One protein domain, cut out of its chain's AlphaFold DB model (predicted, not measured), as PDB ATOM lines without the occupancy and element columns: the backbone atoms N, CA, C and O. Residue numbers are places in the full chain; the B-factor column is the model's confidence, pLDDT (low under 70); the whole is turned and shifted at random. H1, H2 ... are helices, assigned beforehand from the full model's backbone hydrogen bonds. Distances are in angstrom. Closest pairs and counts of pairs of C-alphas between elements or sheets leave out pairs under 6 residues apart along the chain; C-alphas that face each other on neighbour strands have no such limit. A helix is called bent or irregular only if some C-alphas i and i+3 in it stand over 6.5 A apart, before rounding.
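This is residues 12 to 121 of the 171 residues of an uncharacterized protein of Mycobacterium sp (UniProt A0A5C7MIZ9). H3 and H4, side by side, make a long helical hairpin; H1 packs on part of H4, and short H2 on part of H3. The printed part, 110 residues with four named helices, H1 to H4 in order, and no named strand, is all helix. It is loose, with a radius of gyration of the C-alphas of 16.6 A, a rod spanning 55 by 22 by 22 A.

H4, residues 83 to 114, 48.1 A, ends at C-alpha 114 (165.138, 265.906, 242.195). It is irregular, C-alphas 87 and 90 being 7.3 A apart, with a kink of 30 degrees near residue 90. H3 is residues 51 to 80, 43.7 A. H1, residues 16 to 26, 15.8 A, begins at C-alpha 16 (171.573, 258.503, 250.151). H2 is residues 29 to 32, 5.8 A.

H3 and H4 touch, closest C-alphas Met 79 and Ala 86, 4.3 A, at a shallow tilt of 5 degrees, opposite ways. H4 touches H1 with residues 105 to 113 alone, closest C-alphas Ile 112 and Gly 17, 5.8 A. H3 touches H2 with residues 64 to 69 alone, closest C-alphas Ala 68 and Phe 31, 5.3 A. H1 and H3 are apart. Every O i to N i+4 pair is within hydrogen-bond range in H1 and H3, 26 of 28 in H4; H2 is too short for one.

The farthest C-alphas, Gly 83 and Lys 121, are 55.2 A apart. The printed part has no cut. The H2 to H3 link, 18 residues, is long. Residues 12 and 34 to 37 have pLDDT under 70.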
ATOM      1  N   ALA A  12     177.008 254.252 260.188       63.22
ATOM      2  CA  ALA A  12     176.020 255.288 260.444       63.22
ATOM      3  C   ALA A  12     174.960 255.317 259.326       63.22
ATOM      4  O   ALA A  12     175.262 255.452 258.138       63.22
ATOM      5  N   VAL A  13     173.687 255.208 259.717       79.06
ATOM      6  CA  VAL A  13     172.526 255.188 258.813       79.06
ATOM      7  C   VAL A  13     172.259 256.600 258.278       79.06
ATOM      8  O   VAL A  13     171.319 257.278 258.683       79.06
ATOM      9  N   TYR A  14     173.128 257.079 257.390       90.62
ATOM     10  CA  TYR A  14     172.900 258.315 256.650       90.62
ATOM     11  C   TYR A  14     171.985 258.075 255.444       90.62
ATOM     12  O   TYR A  14     171.914 256.968 254.898       90.62
ATOM     13  N   THR A  15     171.290 259.114 254.998       94.56
ATOM     14  CA  THR A  15     170.494 259.074 253.769       94.56
ATOM     15  C   THR A  15     171.405 258.986 252.543       94.56
ATOM     16  O   THR A  15     172.577 259.379 252.573       94.56
ATOM     17  N   ALA A  16     170.869 258.472 251.433       94.81
ATOM     18  CA  ALA A  16     171.573 258.503 250.151       94.81
ATOM     19  C   ALA A  16     171.872 259.949 249.719       94.81
ATOM     20  O   ALA A  16     172.995 260.243 249.314       94.81
ATOM     21  N   GLY A  17     170.907 260.860 249.903       95.44
ATOM     22  CA  GLY A  17     171.070 262.283 249.609       95.44
ATOM     23  C   GLY A  17     172.227 262.922 250.374       95.44
ATOM     24  O   GLY A  17     173.036 263.629 249.775       95.44
ATOM     25  N   PHE A  18     172.385 262.624 251.670       94.56
ATOM     26  CA  PHE A  18     173.518 263.124 252.451       94.56
ATOM     27  C   PHE A  18     174.862 262.599 251.943       94.56
ATOM     28  O   PHE A  18     175.776 263.388 251.710       94.56
ATOM     29  N   ARG A  19     174.976 261.281 251.724       93.94
ATOM     30  CA  ARG A  19     176.219 260.672 251.221       93.94
ATOM     31  C   ARG A  19     176.632 261.258 249.873       93.94
ATOM     32  O   ARG A  19     177.794 261.621 249.696       93.94
ATOM     33  N   ALA A  20     175.680 261.406 248.952       96.00
ATOM     34  CA  ALA A  20     175.925 262.044 247.665       96.00
ATOM     35  C   ALA A  20     176.347 263.511 247.831       96.00
ATOM     36  O   ALA A  20     177.271 263.953 247.154       96.00
ATOM     37  N   ARG A  21     175.728 264.260 248.754       95.44
ATOM     38  CA  ARG A  21     176.085 265.659 249.037       95.44
ATOM     39  C   ARG A  21     177.521 265.805 249.532       95.44
ATOM     40  O   ARG A  21     178.216 266.697 249.059       95.44
ATOM     41  N   CYS A  22     177.967 264.938 250.444       93.44
ATOM     42  CA  CYS A  22     179.359 264.909 250.900       93.44
ATOM     43  C   CYS A  22     180.313 264.623 249.736       93.44
ATOM     44  O   CYS A  22     181.190 265.435 249.463       93.44
ATOM     45  N   HIS A  23     180.069 263.537 248.993       94.75
ATOM     46  CA  HIS A  23     180.894 263.161 247.840       94.75
ATOM     47  C   HIS A  23     181.024 264.301 246.825       94.75
ATOM     48  O   HIS A  23     182.125 264.702 246.460       94.75
ATOM     49  N   LEU A  24     179.892 264.857 246.387       96.25
ATOM     50  CA  LEU A  24     179.851 265.906 245.367       96.25
ATOM     51  C   LEU A  24     180.424 267.234 245.884       96.25
ATOM     52  O   LEU A  24     180.998 267.987 245.096       96.25
ATOM     53  N   GLY A  25     180.303 267.506 247.186       94.94
ATOM     54  CA  GLY A  25     180.861 268.681 247.853       94.94
ATOM     55  C   GLY A  25     182.388 268.677 247.961       94.94
ATOM     56  O   GLY A  25     182.980 269.755 247.981       94.94
ATOM     57  N   ASP A  26     183.020 267.500 247.951       93.44
ATOM     58  CA  ASP A  26     184.482 267.352 248.010       93.44
ATOM     59  C   ASP A  26     185.151 267.460 246.628       93.44
ATOM     60  O   ASP A  26     186.320 267.842 246.515       93.44
ATOM     61  N   LEU A  27     184.406 267.201 245.546       94.88
ATOM     62  CA  LEU A  27     184.921 267.245 244.171       94.88
ATOM     63  C   LEU A  27     185.557 268.576 243.722       94.88
ATOM     64  O   LEU A  27     186.497 268.512 242.926       94.88
ATOM     65  N   PRO A  28     185.133 269.774 244.183       94.44
ATOM     66  CA  PRO A  28     185.747 271.046 243.794       94.44
ATOM     67  C   PRO A  28     187.257 271.143 244.022       94.44
ATOM     68  O   PRO A  28     187.897 271.988 243.399       94.44
ATOM     69  N   VAL A  29     187.863 270.269 244.838       90.94
ATOM     70  CA  VAL A  29     189.330 270.144 244.919       90.94
ATOM     71  C   VAL A  29     189.970 269.930 243.535       90.94
ATOM     72  O   VAL A  29     191.017 270.510 243.236       90.94
ATOM     73  N   ALA A  30     189.292 269.205 242.639       89.25
ATOM     74  CA  ALA A  30     189.742 268.957 241.272       89.25
ATOM     75  C   ALA A  30     189.729 270.212 240.381       89.25
ATOM     76  O   ALA A  30     190.400 270.235 239.354       89.25
ATOM     77  N   PHE A  31     189.031 271.293 240.759       91.12
ATOM     78  CA  PHE A  31     189.108 272.558 240.014       91.12
ATOM     79  C   PHE A  31     190.488 273.210 240.133       91.12
ATOM     80  O   PHE A  31     190.927 273.900 239.213       91.12
ATOM     81  N   SER A  32     191.173 272.998 241.259       85.25
ATOM     82  CA  SER A  32     192.511 273.544 241.500       85.25
ATOM     83  C   SER A  32     193.648 272.645 241.024       85.25
ATOM     84  O   SER A  32     194.754 273.138 240.809       85.25
ATOM     85  N   ASP A  33     193.386 271.352 240.827       77.62
ATOM     86  CA  ASP A  33     194.404 270.377 240.461       77.62
ATOM     87  C   ASP A  33     194.075 269.704 239.126       77.62
ATOM     88  O   ASP A  33     193.229 268.816 239.030       77.62
ATOM     89  N   SER A  34     194.820 270.096 238.092       61.22
ATOM     90  CA  SER A  34     194.737 269.516 236.746       61.22
ATOM     91  C   SER A  34     195.042 268.011 236.672       61.22
ATOM     92  O   SER A  34     194.846 267.409 235.617       61.22
ATOM     93  N   THR A  35     195.549 267.403 237.750       61.78
ATOM     94  CA  THR A  35     195.914 265.981 237.801       61.78
ATOM     95  C   THR A  35     194.847 265.094 238.441       61.78
ATOM     96  O   THR A  35     194.894 263.872 238.274       61.78
ATOM     97  N   HIS A  36     193.853 265.671 239.126       62.34
ATOM     98  CA  HIS A  36     192.834 264.890 239.819       62.34
ATOM     99  C   HIS A  36     191.709 264.442 238.874       62.34
ATOM    100  O   HIS A  36     190.860 265.223 238.451       62.34
ATOM    101  N   ILE A  37     191.662 263.133 238.608       69.88
ATOM    102  CA  ILE A  37     190.534 262.438 237.964       69.88
ATOM    103  C   ILE A  37     189.435 262.205 239.017       69.88
ATOM    104  O   ILE A  37     189.086 261.069 239.329       69.88
ATOM    105  N   ALA A  38     188.943 263.273 239.644       88.12
ATOM    106  CA  ALA A  38     187.772 263.179 240.509       88.12
ATOM    107  C   ALA A  38     186.516 263.415 239.661       88.12
ATOM    108  O   ALA A  38     186.490 264.293 238.797       88.12
ATOM    109  N   ALA A  39     185.484 262.610 239.876       94.19
ATOM    110  CA  ALA A  39     184.211 262.727 239.181       94.19
ATOM    111  C   ALA A  39     183.069 262.268 240.102       94.19
ATOM    112  O   ALA A  39     183.319 261.544 241.072       94.19
ATOM    113  N   PRO A  40     181.816 262.660 239.811       97.12
ATOM    114  CA  PRO A  40     180.646 262.065 240.447       97.12
ATOM    115  C   PRO A  40     180.698 260.531 240.379       97.12
ATOM    116  O   PRO A  40     180.881 259.960 239.303       97.12
ATOM    117  N   ASP A  41     180.576 259.868 241.531       96.75
ATOM    118  CA  ASP A  41     180.616 258.409 241.626       96.75
ATOM    119  C   ASP A  41     179.217 257.872 241.289       96.75
ATOM    120  O   ASP A  41     178.255 258.219 241.983       96.75
ATOM    121  N   PRO A  42     179.068 257.037 240.244       97.31
ATOM    122  CA  PRO A  42     177.764 256.533 239.837       97.31
ATOM    123  C   PRO A  42     177.066 255.706 240.924       97.31
ATOM    124  O   PRO A  42     175.840 255.703 240.966       97.31
ATOM    125  N   VAL A  43     177.804 255.032 241.811       96.06
ATOM    126  CA  VAL A  43     177.224 254.238 242.904       96.06
ATOM    127  C   VAL A  43     176.684 255.156 243.994       96.06
ATOM    128  O   VAL A  43     175.523 255.038 244.373       96.06
ATOM    129  N   LEU A  44     177.485 256.116 244.469       95.12
ATOM    130  CA  LEU A  44     177.045 257.054 245.513       95.12
ATOM    131  C   LEU A  44     175.924 257.978 245.035       95.12
ATOM    132  O   LEU A  44     175.094 258.406 245.834       95.12
ATOM    133  N   CYS A  45     175.887 258.274 243.738       97.25
ATOM    134  CA  CYS A  45     174.839 259.081 243.135       97.25
ATOM    135  C   CYS A  45     173.628 258.266 242.654       97.25
ATOM    136  O   CYS A  45     172.688 258.892 242.179       97.25
ATOM    137  N   HIS A  46     173.613 256.932 242.772       97.25
ATOM    138  CA  HIS A  46     172.526 256.063 242.291       97.25
ATOM    139  C   HIS A  46     172.211 256.269 240.792       97.25
ATOM    140  O   HIS A  46     171.069 256.474 240.372       97.25
ATOM    141  N   ALA A  47     173.251 256.268 239.958       97.88
ATOM    142  CA  ALA A  47     173.141 256.510 238.521       97.88
ATOM    143  C   ALA A  47     172.342 255.430 237.770       97.88
ATOM    144  O   ALA A  47     171.827 255.691 236.686       97.88
ATOM    145  N   ASP A  48     172.250 254.219 238.314       98.12
ATOM    146  CA  ASP A  48     171.421 253.135 237.787       98.12
ATOM    147  C   ASP A  48     169.921 253.381 238.009       98.12
ATOM    148  O   ASP A  48     169.112 253.061 237.137       98.12
ATOM    149  N   GLU A  49     169.557 254.004 239.131       98.31
ATOM    150  CA  GLU A  49     168.182 254.408 239.455       98.31
ATOM    151  C   GLU A  49     167.777 255.722 238.758       98.31
ATOM    152  O   GLU A  49     166.609 255.906 238.402       98.31
ATOM    153  N   HIS A  50     168.737 256.626 238.520       98.06
ATOM    154  CA  HIS A  50     168.510 257.969 237.968       98.06
ATOM    155  C   HIS A  50     169.441 258.327 236.787       98.06
ATOM    156  O   HIS A  50     170.149 259.340 236.832       98.06
ATOM    157  N   PRO A  51     169.458 257.539 235.692       98.31
ATOM    158  CA  PRO A  51     170.473 257.663 234.644       98.31
ATOM    159  C   PRO A  51     170.417 258.989 233.875       98.31
ATOM    160  O   PRO A  51     171.458 259.543 233.521       98.31
ATOM    161  N   GLU A  52     169.221 259.526 233.621       98.38
ATOM    162  CA  GLU A  52     169.053 260.782 232.877       98.38
ATOM    163  C   GLU A  52     169.516 261.992 233.701       98.38
ATOM    164  O   GLU A  52     170.251 262.849 233.207       98.38
ATOM    165  N   GLN A  53     169.133 262.040 234.979       98.62
ATOM    166  CA  GLN A  53     169.548 263.087 235.907       98.62
ATOM    167  C   GLN A  53     171.057 263.024 236.153       98.62
ATOM    168  O   GLN A  53     171.719 264.063 236.182       98.62
ATOM    169  N   PHE A  54     171.616 261.816 236.280       98.50
ATOM    170  CA  PHE A  54     173.049 261.636 236.477       98.50
ATOM    171  C   PHE A  54     173.847 262.055 235.237       98.50
ATOM    172  O   PHE A  54     174.867 262.730 235.364       98.50
ATOM    173  N   ALA A  55     173.366 261.755 234.027       98.50
ATOM    174  CA  ALA A  55     173.986 262.247 232.796       98.50
ATOM    175  C   ALA A  55     174.011 263.789 232.742       98.50
ATOM    176  O   ALA A  55     175.046 264.378 232.430       98.50
ATOM    177  N   ALA A  56     172.916 264.454 233.125       98.44
ATOM    178  CA  ALA A  56     172.866 265.915 233.202       98.44
ATOM    179  C   ALA A  56     173.817 266.494 234.275       98.44
ATOM    180  O   ALA A  56     174.433 267.548 234.064       98.44
ATOM    181  N   LEU A  57     173.973 265.804 235.412       98.31
ATOM    182  CA  LEU A  57     174.959 266.150 236.439       98.31
ATOM    183  C   LEU A  57     176.389 266.031 235.890       98.31
ATOM    184  O   LEU A  57     177.191 266.946 236.075       98.31
ATOM    185  N   MET A  58     176.695 264.952 235.163       98.19
ATOM    186  CA  MET A  58     177.999 264.738 234.524       98.19
ATOM    187  C   MET A  58     178.312 265.801 233.464       98.19
ATOM    188  O   MET A  58     179.431 266.313 233.410       98.19
ATOM    189  N   ASP A  59     177.331 266.194 232.652       98.06
ATOM    190  CA  ASP A  59     177.484 267.301 231.703       98.06
ATOM    191  C   ASP A  59     177.805 268.619 232.419       98.06
ATOM    192  O   ASP A  59     178.658 269.392 231.972       98.06
ATOM    193  N   SER A  60     177.142 268.869 233.547       97.69
ATOM    194  CA  SER A  60     177.376 270.050 234.380       97.69
ATOM    195  C   SER A  60     178.777 270.032 235.002       97.69
ATOM    196  O   SER A  60     179.498 271.027 234.910       97.69
ATOM    197  N   TRP A  61     179.213 268.882 235.521       97.00
ATOM    198  CA  TRP A  61     180.566 268.663 236.041       97.00
ATOM    199  C   TRP A  61     181.644 268.958 234.990       97.00
ATOM    200  O   TRP A  61     182.567 269.737 235.231       97.00
ATOM    201  N   ASN A  62     181.486 268.417 233.779       95.88
ATOM    202  CA  ASN A  62     182.422 268.646 232.679       95.88
ATOM    203  C   ASN A  62     182.504 270.130 232.283       95.88
ATOM    204  O   ASN A  62     183.580 270.636 231.958       95.88
ATOM    205  N   ARG A  63     181.383 270.864 232.333       97.00
ATOM    206  CA  ARG A  63     181.385 272.321 232.115       97.00
ATOM    207  C   ARG A  63     182.156 273.057 233.209       97.00
ATOM    208  O   ARG A  63     182.896 273.984 232.878       97.00
ATOM    209  N   CYS A  64     182.033 272.640 234.468       96.38
ATOM    210  CA  CYS A  64     182.813 273.204 235.568       96.38
ATOM    211  C   CYS A  64     184.317 272.950 235.396       96.38
ATOM    212  O   CYS A  64     185.094 273.894 235.512       96.38
ATOM    213  N   LEU A  65     184.732 271.734 235.028       94.94
ATOM    214  CA  LEU A  65     186.142 271.428 234.742       94.94
ATOM    215  C   LEU A  65     186.707 272.292 233.607       94.94
ATOM    216  O   LEU A  65     187.792 272.864 233.730       94.94
ATOM    217  N   ASN A  66     185.947 272.456 232.523       94.94
ATOM    218  CA  ASN A  66     186.342 273.334 231.422       94.94
ATOM    219  C   ASN A  66     186.470 274.797 231.878       94.94
ATOM    220  O   ASN A  66     187.430 275.475 231.513       94.94
ATOM    221  N   ALA A  67     185.535 275.287 232.697       96.69
ATOM    222  CA  ALA A  67     185.597 276.640 233.247       96.69
ATOM    223  C   ALA A  67     186.816 276.833 234.167       96.69
ATOM    224  O   ALA A  67     187.523 277.830 234.027       96.69
ATOM    225  N   ALA A  68     187.103 275.871 235.049       95.81
ATOM    226  CA  ALA A  68     188.283 275.883 235.912       95.81
ATOM    227  C   ALA A  68     189.586 275.938 235.094       95.81
ATOM    228  O   ALA A  68     190.466 276.750 235.380       95.81
ATOM    229  N   SER A  69     189.673 275.149 234.018       94.75
ATOM    230  CA  SER A  69     190.813 275.168 233.093       94.75
ATOM    231  C   SER A  69     191.005 276.541 232.434       94.75
ATOM    232  O   SER A  69     192.125 277.052 232.379       94.75
ATOM    233  N   VAL A  70     189.919 277.186 231.994       96.88
ATOM    234  CA  VAL A  70     189.965 278.546 231.428       96.88
ATOM    235  C   VAL A  70     190.416 279.572 232.469       96.88
ATOM    236  O   VAL A  70     191.244 280.428 232.152       96.88
ATOM    237  N   ILE A  71     189.911 279.482 233.705       96.56
ATOM    238  CA  ILE A  71     190.319 280.359 234.812       96.56
ATOM    239  C   ILE A  71     191.826 280.228 235.060       96.56
ATOM    240  O   ILE A  71     192.512 281.250 235.119       96.56
ATOM    241  N   GLN A  72     192.359 279.002 235.123       95.75
ATOM    242  CA  GLN A  72     193.796 278.789 235.314       95.75
ATOM    243  C   GLN A  72     194.639 279.277 234.150       95.75
ATOM    244  O   GLN A  72     195.588 280.028 234.363       95.75
ATOM    245  N   SER A  73     194.259 278.944 232.918       96.00
ATOM    246  CA  SER A  73     194.977 279.433 231.740       96.00
ATOM    247  C   SER A  73     195.025 280.963 231.708       96.00
ATOM    248  O   SER A  73     196.051 281.552 231.361       96.00
ATOM    249  N   ARG A  74     193.934 281.625 232.115       97.31
ATOM    250  CA  ARG A  74     193.893 283.084 232.181       97.31
ATOM    251  C   ARG A  74     194.773 283.644 233.293       97.31
ATOM    252  O   ARG A  74     195.469 284.629 233.049       97.31
ATOM    253  N   HIS A  75     194.734 283.036 234.474       96.81
ATOM    254  CA  HIS A  75     195.601 283.389 235.592       96.81
ATOM    255  C   HIS A  75     197.075 283.333 235.178       96.81
ATOM    256  O   HIS A  75     197.791 284.317 235.356       96.81
ATOM    257  N   ASP A  76     197.510 282.237 234.556       96.56
ATOM    258  CA  ASP A  76     198.911 282.044 234.171       96.56
ATOM    259  C   ASP A  76     199.356 283.089 233.135       96.56
ATOM    260  O   ASP A  76     200.391 283.737 233.300       96.56
ATOM    261  N   ALA A  77     198.516 283.361 232.132       97.81
ATOM    262  CA  ALA A  77     198.779 284.401 231.138       97.81
ATOM    263  C   ALA A  77     198.828 285.823 231.733       97.81
ATOM    264  O   ALA A  77     199.526 286.696 231.215       97.81
ATOM    265  N   ASP A  78     198.060 286.099 232.791       98.00
ATOM    266  CA  ASP A  78     198.095 287.387 233.486       98.00
ATOM    267  C   ASP A  78     199.309 287.498 234.427       98.00
ATOM    268  O   ASP A  78     199.894 288.580 234.535       98.00
ATOM    269  N   MET A  79     199.765 286.386 235.010       97.62
ATOM    270  CA  MET A  79     201.017 286.317 235.771       97.62
ATOM    271  C   MET A  79     202.244 286.609 234.896       97.62
ATOM    272  O   MET A  79     203.119 287.374 235.305       97.62
ATOM    273  N   GLU A  80     202.292 286.082 233.667       97.56
ATOM    274  CA  GLU A  80     203.394 286.314 232.716       97.56
ATOM    275  C   GLU A  80     203.565 287.789 232.312       97.56
ATOM    276  O   GLU A  80     204.670 288.223 231.979       97.56
ATOM    277  N   LYS A  81     202.495 288.594 232.366       96.31
ATOM    278  CA  LYS A  81     202.543 290.026 232.009       96.31
ATOM    279  C   LYS A  81     203.256 290.888 233.051       96.31
ATOM    280  O   LYS A  81     203.700 291.989 232.721       96.31
ATOM    281  N   GLY A  82     203.354 290.422 234.297       96.19
ATOM    282  CA  GLY A  82     203.961 291.170 235.397       96.19
ATOM    283  C   GLY A  82     203.211 292.456 235.782       96.19
ATOM    284  O   GLY A  82     202.050 292.685 235.426       96.19
ATOM    285  N   GLY A  83     203.894 293.310 236.551       97.19
ATOM    286  CA  GLY A  83     203.381 294.614 236.977       97.19
ATOM    287  C   GLY A  83     202.073 294.527 237.769       97.19
ATOM    288  O   GLY A  83     201.869 293.613 238.566       97.19
ATOM    289  N   ILE A  84     201.178 295.494 237.547       97.56
ATOM    290  CA  ILE A  84     199.893 295.563 238.258       97.56
ATOM    291  C   ILE A  84     198.946 294.411 237.893       97.56
ATOM    292  O   ILE A  84     198.131 294.025 238.720       97.56
ATOM    293  N   ILE A  85     199.061 293.841 236.686       97.12
ATOM    294  CA  ILE A  85     198.195 292.739 236.241       97.12
ATOM    295  C   ILE A  85     198.505 291.473 237.045       97.12
ATOM    296  O   ILE A  85     197.600 290.892 237.636       97.12
ATOM    297  N   ALA A  86     199.782 291.092 237.143       97.44
ATOM    298  CA  ALA A  86     200.190 289.949 237.959       97.44
ATOM    299  C   ALA A  86     199.866 290.155 239.450       97.44
ATOM    300  O   ALA A  86     199.482 289.210 240.132       97.44
ATOM    301  N   ALA A  87     199.955 291.397 239.949       96.81
ATOM    302  CA  ALA A  87     199.641 291.719 241.342       96.81
ATOM    303  C   ALA A  87     198.175 291.440 241.732       96.81
ATOM    304  O   ALA A  87     197.918 291.169 242.900       96.81
ATOM    305  N   VAL A  88     197.229 291.485 240.781       97.75
ATOM    306  CA  VAL A  88     195.791 291.239 241.032       97.75
ATOM    307  C   VAL A  88     195.289 289.892 240.493       97.75
ATOM    308  O   VAL A  88     194.158 289.496 240.775       97.75
ATOM    309  N   ALA A  89     196.106 289.169 239.721       97.38
ATOM    310  CA  ALA A  89     195.706 287.926 239.054       97.38
ATOM    311  C   ALA A  89     195.260 286.832 240.043       97.38
ATOM    312  O   ALA A  89     194.262 286.150 239.794       97.38
ATOM    313  N   GLY A  90     195.954 286.695 241.179       95.56
ATOM    314  CA  GLY A  90     195.615 285.720 242.222       95.56
ATOM    315  C   GLY A  90     194.230 285.954 242.835       95.56
ATOM    316  O   GLY A  90     193.433 285.024 242.933       95.56
ATOM    317  N   GLU A  91     193.893 287.207 243.158       97.31
ATOM    318  CA  GLU A  91     192.574 287.558 243.702       97.31
ATOM    319  C   GLU A  91     191.449 287.271 242.698       97.31
ATOM    320  O   GLU A  91     190.407 286.723 243.065       97.31
ATOM    321  N   GLY A  92     191.677 287.593 241.418       97.38
ATOM    322  CA  GLY A  92     190.730 287.306 240.340       97.38
ATOM    323  C   GLY A  92     190.480 285.806 240.158       97.38
ATOM    324  O   GLY A  92     189.327 285.379 240.034       97.38
ATOM    325  N   ARG A  93     191.547 284.997 240.200       97.00
ATOM    326  CA  ARG A  93     191.467 283.530 240.173       97.00
ATOM    327  C   ARG A  93     190.658 283.002 241.350       97.00
ATOM    328  O   ARG A  93     189.696 282.270 241.146       97.00
ATOM    329  N   ASP A  94     191.016 283.396 242.568       96.44
ATOM    330  CA  ASP A  94     190.397 282.884 243.792       96.44
ATOM    331  C   ASP A  94     188.922 283.259 243.899       96.44
ATOM    332  O   ASP A  94     188.093 282.429 244.279       96.44
ATOM    333  N   GLY A  95     188.570 284.491 243.520       96.75
ATOM    334  CA  GLY A  95     187.177 284.915 243.423       96.75
ATOM    335  C   GLY A  95     186.387 284.071 242.422       96.75
ATOM    336  O   GLY A  95     185.291 283.608 242.739       96.75
ATOM    337  N   SER A  96     186.967 283.815 241.248       97.56
ATOM    338  CA  SER A  96     186.332 283.008 240.199       97.56
ATOM    339  C   SER A  96     186.177 281.541 240.610       97.56
ATOM    340  O   SER A  96     185.115 280.963 240.396       97.56
ATOM    341  N   MET A  97     187.188 280.951 241.256       96.56
ATOM    342  CA  MET A  97     187.134 279.570 241.750       96.56
ATOM    343  C   MET A  97     186.085 279.397 242.852       96.56
ATOM    344  O   MET A  97     185.301 278.456 242.796       96.56
ATOM    345  N   ARG A  98     185.989 280.332 243.810       95.44
ATOM    346  CA  ARG A  98     184.920 280.302 244.827       95.44
ATOM    347  C   ARG A  98     183.529 280.377 244.200       95.44
ATOM    348  O   ARG A  98     182.640 279.623 244.591       95.44
ATOM    349  N   ALA A  99     183.343 281.260 243.218       96.88
ATOM    350  CA  ALA A  99     182.078 281.370 242.497       96.88
ATOM    351  C   ALA A  99     181.747 280.083 241.721       96.88
ATOM    352  O   ALA A  99     180.592 279.662 241.700       96.88
ATOM    353  N   LEU A 100     182.752 279.432 241.128       97.00
ATOM    354  CA  LEU A 100     182.585 278.155 240.438       97.00
ATOM    355  C   LEU A 100     182.187 277.024 241.399       97.00
ATOM    356  O   LEU A 100     181.270 276.269 241.085       97.00
ATOM    357  N   THR A 101     182.806 276.943 242.580       96.00
ATOM    358  CA  THR A 101     182.416 275.998 243.642       96.00
ATOM    359  C   THR A 101     180.968 276.212 244.085       96.00
ATOM    360  O   THR A 101     180.212 275.249 244.192       96.00
ATOM    361  N   ALA A 102     180.544 277.465 244.273       95.56
ATOM    362  CA  ALA A 102     179.156 277.782 244.610       95.56
ATOM    363  C   ALA A 102     178.175 277.406 243.481       95.56
ATOM    364  O   ALA A 102     177.091 276.888 243.743       95.56
ATOM    365  N   ALA A 103     178.557 277.622 242.218       97.06
ATOM    366  CA  ALA A 103     177.747 277.220 241.070       97.06
ATOM    367  C   ALA A 103     177.603 275.691 240.976       97.06
ATOM    368  O   ALA A 103     176.495 275.200 240.768       97.06
ATOM    369  N   TRP A 104     178.696 274.946 241.176       97.38
ATOM    370  CA  TRP A 104     178.677 273.481 241.238       97.38
ATOM    371  C   TRP A 104     177.756 272.975 242.349       97.38
ATOM    372  O   TRP A 104     176.945 272.079 242.120       97.38
ATOM    373  N   LYS A 105     177.814 273.615 243.520       96.25
ATOM    374  CA  LYS A 105     176.922 273.317 244.635       96.25
ATOM    375  C   LYS A 105     175.446 273.420 244.277       96.25
ATOM    376  O   LYS A 105     174.710 272.454 244.456       96.25
ATOM    377  N   GLY A 106     175.036 274.525 243.659       95.69
ATOM    378  CA  GLY A 106     173.662 274.660 243.175       95.69
ATOM    379  C   GLY A 106     173.259 273.567 242.173       95.69
ATOM    380  O   GLY A 106     172.114 273.119 242.174       95.69
ATOM    381  N   MET A 107     174.183 273.100 241.325       97.75
ATOM    382  CA  MET A 107     173.904 272.026 240.362       97.75
ATOM    383  C   MET A 107     173.667 270.682 241.053       97.75
ATOM    384  O   MET A 107     172.674 270.018 240.745       97.75
ATOM    385  N   TYR A 108     174.537 270.282 241.986       97.75
ATOM    386  CA  TYR A 108     174.350 269.003 242.668       97.75
ATOM    387  C   TYR A 108     173.206 269.032 243.684       97.75
ATOM    388  O   TYR A 108     172.546 268.013 243.859       97.75
ATOM    389  N   ASP A 109     172.916 270.165 244.329       95.75
ATOM    390  CA  ASP A 109     171.774 270.250 245.245       95.75
ATOM    391  C   ASP A 109     170.456 270.064 244.484       95.75
ATOM    392  O   ASP A 109     169.584 269.325 244.940       95.75
ATOM    393  N   ASN A 110     170.345 270.634 243.277       96.81
ATOM    394  CA  ASN A 110     169.207 270.388 242.388       96.81
ATOM    395  C   ASN A 110     169.106 268.914 241.971       96.81
ATOM    396  O   ASN A 110     168.006 268.363 241.940       96.81
ATOM    397  N   TYR A 111     170.240 268.273 241.660       98.19
ATOM    398  CA  TYR A 111     170.275 266.840 241.367       98.19
ATOM    399  C   TYR A 111     169.731 266.026 242.544       98.19
ATOM    400  O   TYR A 111     168.805 265.238 242.360       98.19
ATOM    401  N   ILE A 112     170.261 266.252 243.749       97.50
ATOM    402  CA  ILE A 112     169.883 265.517 244.958       97.50
ATOM    403  C   ILE A 112     168.401 265.736 245.281       97.50
ATOM    404  O   ILE A 112     167.679 264.762 245.478       97.50
ATOM    405  N   ALA A 113     167.922 266.983 245.255       95.25
ATOM    406  CA  ALA A 113     166.518 267.310 245.504       95.25
ATOM    407  C   ALA A 113     165.566 266.621 244.510       95.25
ATOM    408  O   ALA A 113     164.506 266.133 244.894       95.25
ATOM    409  N   ALA A 114     165.947 266.544 243.232       97.19
ATOM    410  CA  ALA A 114     165.138 265.906 242.195       97.19
ATOM    411  C   ALA A 114     165.190 264.366 242.221       97.19
ATOM    412  O   ALA A 114     164.359 263.727 241.577       97.19
ATOM    413  N   THR A 115     166.160 263.772 242.922       98.31
ATOM    414  CA  THR A 115     166.420 262.324 242.917       98.31
ATOM    415  C   THR A 115     166.354 261.751 244.332       98.31
ATOM    416  O   THR A 115     165.282 261.352 244.794       98.31
ATOM    417  N   LEU A 116     167.483 261.762 245.037       96.88
ATOM    418  CA  LEU A 116     167.708 261.074 246.307       96.88
ATOM    419  C   LEU A 116     166.874 261.647 247.460       96.88
ATOM    420  O   LEU A 116     166.476 260.900 248.351       96.88
ATOM    421  N   ASP A 117     166.569 262.946 247.414       95.88
ATOM    422  CA  ASP A 117     165.732 263.642 248.395       95.88
ATOM    423  C   ASP A 117     164.305 263.897 247.861       95.88
ATOM    424  O   ASP A 117     163.520 264.586 248.507       95.88
ATOM    425  N   SER A 118     163.911 263.317 246.718       96.31
ATOM    426  CA  SER A 118     162.600 263.583 246.089       96.31
ATOM    427  C   SER A 118     161.389 263.202 246.951       96.31
ATOM    428  O   SER A 118     160.287 263.703 246.731       96.31
ATOM    429  N   GLN A 119     161.582 262.299 247.917       95.00
ATOM    430  CA  GLN A 119     160.566 261.868 248.882       95.00
ATOM    431  C   GLN A 119     160.828 262.387 250.302       95.00
ATOM    432  O   GLN A 119     160.079 262.035 251.219       95.00
ATOM    433  N   ARG A 120     161.876 263.199 250.506       95.00
ATOM    434  CA  ARG A 120     162.166 263.809 251.805       95.00
ATOM    435  C   ARG A 120     161.049 264.787 252.148       95.00
ATOM    436  O   ARG A 120     160.651 265.604 251.315       95.00
ATOM    437  N   LYS A 121     160.530 264.711 253.368       94.62
ATOM    438  CA  LYS A 121     159.517 265.650 253.844       94.62
ATOM    439  C   LYS A 121     160.194 266.871 254.464       94.62
ATOM    440  O   LYS A 121     161.309 266.756 254.979       94.62
TER     441      LYS A 121